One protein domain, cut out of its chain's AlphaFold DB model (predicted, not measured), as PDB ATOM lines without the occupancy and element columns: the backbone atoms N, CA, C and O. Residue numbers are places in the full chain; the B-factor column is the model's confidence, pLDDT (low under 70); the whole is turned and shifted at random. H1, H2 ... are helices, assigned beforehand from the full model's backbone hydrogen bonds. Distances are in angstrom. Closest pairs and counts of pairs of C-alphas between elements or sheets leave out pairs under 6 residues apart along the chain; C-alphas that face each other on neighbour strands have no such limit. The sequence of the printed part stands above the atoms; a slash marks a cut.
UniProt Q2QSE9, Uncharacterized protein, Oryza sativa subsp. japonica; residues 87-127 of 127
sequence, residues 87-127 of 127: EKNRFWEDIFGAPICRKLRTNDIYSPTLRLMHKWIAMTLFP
ATOM      1  N   GLU A  87     261.275 110.113 166.722       85.12
ATOM      2  CA  GLU A  87     262.328 111.119 166.602       85.12
ATOM      3  C   GLU A  87     263.598 110.677 167.348       85.12
ATOM      4  O   GLU A  87     263.794 110.938 168.536       85.12
ATOM      5  N   LYS A  88     264.497 110.007 166.617       80.38
ATOM      6  CA  LYS A  88     265.742 109.424 167.148       80.38
ATOM      7  C   LYS A  88     266.562 110.383 168.022       80.38
ATOM      8  O   LYS A  88     267.095 109.959 169.041       80.38
ATOM      9  N   ASN A  89     266.713 111.641 167.610       80.12
ATOM     10  CA  ASN A  89     267.568 112.592 168.326       80.12
ATOM     11  C   ASN A  89     266.951 113.003 169.668       80.12
ATOM     12  O   ASN A  89     267.658 112.986 170.669       80.12
ATOM     13  N   ARG A  90     265.635 113.269 169.709       81.88
ATOM     14  CA  ARG A  90     264.907 113.521 170.963       81.88
ATOM     15  C   ARG A  90     264.991 112.345 171.917       81.88
ATOM     16  O   ARG A  90     265.289 112.529 173.086       81.88
ATOM     17  N   PHE A  91     264.792 111.135 171.402       82.19
ATOM     18  CA  PHE A  91     264.901 109.925 172.208       82.19
ATOM     19  C   PHE A  91     266.272 109.805 172.889       82.19
ATOM     20  O   PHE A  91     266.357 109.472 174.069       82.19
ATOM     21  N   TRP A  92     267.361 110.099 172.170       79.25
ATOM     22  CA  TRP A  92     268.694 110.077 172.773       79.25
ATOM     23  C   TRP A  92     268.938 111.240 173.739       79.25
ATOM     24  O   TRP A  92     269.580 111.015 174.767       79.25
ATOM     25  N   GLU A  93     268.395 112.432 173.474       79.88
ATOM     26  CA  GLU A  93     268.422 113.534 174.444       79.88
ATOM     27  C   GLU A  93     267.717 113.169 175.749       79.88
ATOM     28  O   GLU A  93     268.280 113.394 176.816       79.88
ATOM     29  N   ASP A  94     266.555 112.525 175.689       80.00
ATOM     30  CA  ASP A  94     265.805 112.145 176.890       80.00
ATOM     31  C   ASP A  94     266.551 111.097 177.739       80.00
ATOM     32  O   ASP A  94     266.421 111.058 178.964       80.00
ATOM     33  N   ILE A  95     267.358 110.238 177.105       74.50
ATOM     34  CA  ILE A  95     268.079 109.152 177.788       74.50
ATOM     35  C   ILE A  95     269.450 109.593 178.310       74.50
ATOM     36  O   ILE A  95     269.873 109.134 179.378       74.50
ATOM     37  N   PHE A  96     270.162 110.432 177.556       69.62
ATOM     38  CA  PHE A  96     271.565 110.778 177.813       69.62
ATOM     39  C   PHE A  96     271.802 112.266 178.076       69.62
ATOM     40  O   PHE A  96     272.922 112.648 178.402       69.62
ATOM     41  N   GLY A  97     270.782 113.110 177.922       72.31
ATOM     42  CA  GLY A  97     270.911 114.566 177.998       72.31
ATOM     43  C   GLY A  97     271.674 115.182 176.821       72.31
ATOM     44  O   GLY A  97     272.107 116.326 176.923       72.31
ATOM     45  N   ALA A  98     271.895 114.434 175.731       71.62
ATOM     46  CA  ALA A  98     272.638 114.902 174.562       71.62
ATOM     47  C   ALA A  98     272.118 114.281 173.246       71.62
ATOM     48  O   ALA A  98     271.811 113.087 173.214       71.62
ATOM     49  N   PRO A  99     272.083 115.045 172.133       65.69
ATOM     50  CA  PRO A  99     271.437 114.615 170.886       65.69
ATOM     51  C   PRO A  99     272.286 113.644 170.063       65.69
ATOM     52  O   PRO A  99     271.804 113.022 169.117       65.69
ATOM     53  N   ILE A 100     273.578 113.529 170.383       64.50
ATOM     54  CA  ILE A 100     274.540 112.743 169.613       64.50
ATOM     55  C   ILE A 100     275.376 111.929 170.582       64.50
ATOM     56  O   ILE A 100     276.220 112.467 171.295       64.50
ATOM     57  N   CYS A 101     275.197 110.612 170.548       61.44
ATOM     58  CA  CYS A 101     275.958 109.723 171.402       61.44
ATOM     59  C   CYS A 101     276.925 108.868 170.584       61.44
ATOM     60  O   CYS A 101     276.546 107.914 169.904       61.44
ATOM     61  N   ARG A 102     278.211 109.230 170.627       58.34
ATOM     62  CA  ARG A 102     279.292 108.416 170.062       58.34
ATOM     63  C   ARG A 102     279.854 107.549 171.187       58.34
ATOM     64  O   ARG A 102     280.461 108.078 172.107       58.34
ATOM     65  N   LYS A 103     279.664 106.226 171.075       62.44
ATOM     66  CA  LYS A 103     280.043 105.199 172.072       62.44
ATOM     67  C   LYS A 103     279.252 105.287 173.380       62.44
ATOM     68  O   LYS A 103     279.761 105.684 174.418       62.44
ATOM     69  N   LEU A 104     278.009 104.831 173.314       63.19
ATOM     70  CA  LEU A 104     277.172 104.620 174.484       63.19
ATOM     71  C   LEU A 104     277.644 103.422 175.291       63.19
ATOM     72  O   LEU A 104     277.572 102.288 174.815       63.19
ATOM     73  N   ARG A 105     278.114 103.654 176.516       72.62
ATOM     74  CA  ARG A 105     278.202 102.582 177.503       72.62
ATOM     75  C   ARG A 105     276.886 102.526 178.248       72.62
ATOM     76  O   ARG A 105     276.278 103.543 178.557       72.62
ATOM     77  N   THR A 106     276.469 101.324 178.622       73.81
ATOM     78  CA  THR A 106     275.241 101.128 179.402       73.81
ATOM     79  C   THR A 106     275.244 101.929 180.709       73.81
ATOM     80  O   THR A 106     274.190 102.306 181.203       73.81
ATOM     81  N   ASN A 107     276.422 102.227 181.270       80.00
ATOM     82  CA  ASN A 107     276.539 103.040 182.482       80.00
ATOM     83  C   ASN A 107     276.160 104.516 182.284       80.00
ATOM     84  O   ASN A 107     275.791 105.149 183.272       80.00
ATOM     85  N   ASP A 108     276.189 105.011 181.045       78.00
ATOM     86  CA  ASP A 108     275.935 106.411 180.699       78.00
ATOM     87  C   ASP A 108     274.429 106.732 180.643       78.00
ATOM     88  O   ASP A 108     274.053 107.894 180.549       78.00
ATOM     89  N   ILE A 109     273.554 105.718 180.721       80.75
ATOM     90  CA  ILE A 109     272.094 105.902 180.738       80.75
ATOM     91  C   ILE A 109     271.708 106.651 182.019       80.75
ATOM     92  O   ILE A 109     271.931 106.138 183.122       80.75
ATOM     93  N   TYR A 110     271.100 107.834 181.870       77.25
ATOM     94  CA  TYR A 110     270.725 108.699 182.992       77.25
ATOM     95  C   TYR A 110     269.638 108.062 183.867       77.25
ATOM     96  O   TYR A 110     269.759 108.020 185.092       77.25
ATOM     97  N   SER A 111     268.595 107.503 183.244       80.06
ATOM     98  CA  SER A 111     267.502 106.841 183.962       80.06
ATOM     99  C   SER A 111     267.968 105.516 184.592       80.06
ATOM    100  O   SER A 111     268.296 104.569 183.869       80.06
ATOM    101  N   PRO A 112     267.965 105.385 185.934       77.69
ATOM    102  CA  PRO A 112     268.478 104.190 186.600       77.69
ATOM    103  C   PRO A 112     267.657 102.935 186.272       77.69
ATOM    104  O   PRO A 112     268.231 101.853 186.139       77.69
ATOM    105  N   THR A 113     266.344 103.076 186.082       83.69
ATOM    106  CA  THR A 113     265.445 101.978 185.697       83.69
ATOM    107  C   THR A 113     265.730 101.498 184.278       83.69
ATOM    108  O   THR A 113     265.887 100.301 184.049       83.69
ATOM    109  N   LEU A 114     265.871 102.424 183.324       82.94
ATOM    110  CA  LEU A 114     266.178 102.077 181.935       82.94
ATOM    111  C   LEU A 114     267.560 101.427 181.815       82.94
ATOM    112  O   LEU A 114     267.741 100.460 181.077       82.94
ATOM    113  N   ARG A 115     268.525 101.916 182.598       84.75
ATOM    114  CA  ARG A 115     269.864 101.336 182.683       84.75
ATOM    115  C   ARG A 115     269.836  99.881 183.147       84.75
ATOM    116  O   ARG A 115     270.569  99.063 182.598       84.75
ATOM    117  N   LEU A 116     269.008  99.563 184.142       82.38
ATOM    118  CA  LEU A 116     268.829  98.196 184.631       82.38
ATOM    119  C   LEU A 116     268.207  97.300 183.552       82.38
ATOM    120  O   LEU A 116     268.766  96.251 183.246       82.38
ATOM    121  N   MET A 117     267.116  97.747 182.924       90.88
ATOM    122  CA  MET A 117     266.433  97.002 181.858       90.88
ATOM    123  C   MET A 117     267.361  96.711 180.673       90.88
ATOM    124  O   MET A 117     267.413  95.588 180.185       90.88
ATOM    125  N   HIS A 118     268.156  97.696 180.245       83.50
ATOM    126  CA  HIS A 118     269.114  97.512 179.156       83.50
ATOM    127  C   HIS A 118     270.200  96.481 179.503       83.50
ATOM    128  O   HIS A 118     270.605  95.704 178.641       83.50
ATOM    129  N   LYS A 119     270.700  96.463 180.750       83.69
ATOM    130  CA  LYS A 119     271.655  95.428 181.190       83.69
ATOM    131  C   LYS A 119     271.009  94.051 181.181       83.69
ATOM    132  O   LYS A 119     271.622  93.111 180.696       83.69
ATOM    133  N   TRP A 120     269.779  93.960 181.675       82.25
ATOM    134  CA  TRP A 120     269.033  92.712 181.719       82.25
ATOM    135  C   TRP A 120     268.818  92.128 180.316       82.25
ATOM    136  O   TRP A 120     269.212  90.994 180.076       82.25
ATOM    137  N   ILE A 121     268.336  92.928 179.359       84.06
ATOM    138  CA  ILE A 121     268.148  92.502 177.960       84.06
ATOM    139  C   ILE A 121     269.475  92.092 177.306       84.06
ATOM    140  O   ILE A 121     269.531  91.108 176.572       84.06
ATOM    141  N   ALA A 122     270.556  92.837 177.555       80.12
ATOM    142  CA  ALA A 122     271.860  92.506 176.990       80.12
ATOM    143  C   ALA A 122     272.385  91.153 177.500       80.12
ATOM    144  O   ALA A 122     272.930  90.390 176.714       80.12
ATOM    145  N   MET A 123     272.183  90.848 178.786       71.88
ATOM    146  CA  MET A 123     272.594  89.573 179.382       71.88
ATOM    147  C   MET A 123     271.732  88.394 178.914       71.88
ATOM    148  O   MET A 123     272.249  87.290 178.796       71.88
ATOM    149  N   THR A 124     270.442  88.609 178.638       69.50
ATOM    150  CA  THR A 124     269.532  87.527 178.222       69.50
ATOM    151  C   THR A 124     269.587  87.229 176.728       69.50
ATOM    152  O   THR A 124     269.432  86.077 176.335       69.50
ATOM    153  N   LEU A 125     269.803  88.242 175.882       68.94
ATOM    154  CA  LEU A 125     269.776  88.078 174.423       68.94
ATOM    155  C   LEU A 125     271.164  87.923 173.786       68.94
ATOM    156  O   LEU A 125     271.254  87.466 172.647       68.94
ATOM    157  N   PHE A 126     272.237  88.309 174.485       69.81
ATOM    158  CA  PHE A 126     273.603  88.302 173.952       69.81
ATOM    159  C   PHE A 126     274.613  87.748 174.986       69.81
ATOM    160  O   PHE A 126     275.355  88.537 175.580       69.81
ATOM    161  N   PRO A 127     274.631  86.419 175.222       54.47
ATOM    162  CA  PRO A 127     275.521  85.765 176.192       54.47
ATOM    163  C   PRO A 127     277.011  85.777 175.802       54.47
ATOM    164  O   PRO A 127     277.332  85.713 174.591       54.47
TER     165      PRO A 127
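What this domain is: This is residues 87 to 127 of the 127 residues of an uncharacterized protein of Oryza sativa subsp. japonica (UniProt Q2QSE9). Two helices that do not pack on each other, a short H1 and a longer H2, lie toward opposite ends of an elongated shape, and a long looping link, residues 97 to 111, joins them. The printed part has 41 residues, with H1 then H2 along the chain and no named strand; the class is all helix. It is only just compact, close to loose, with a radius of gyration of the C-alphas of 10.8 A and spans of 29 by 18 by 18 A.

Where its parts are: H1 is residues 88 to 96, beginning at C-alpha 88 (265.742, 109.424, 167.148). H2 is residues 112 to 125, 20.2 A long, ending at C-alpha 125 (269.776, 88.078, 174.423).

How they stand to each other: H1 and H2 are only just apart, their closest C-alphas 8.4 A from each other. In H1 and H2 every O i to N i+4 pair is within hydrogen-bond range.

The domain as a whole: The C-alphas farthest apart, those of Arg 90 and Pro 127, are 30.2 A apart. The printed part has no cut, and the link from H1 to H2 is long. Confidence is low, with pLDDT under 70, at residue 96, residues 99 to 104 and residues 124 to 127.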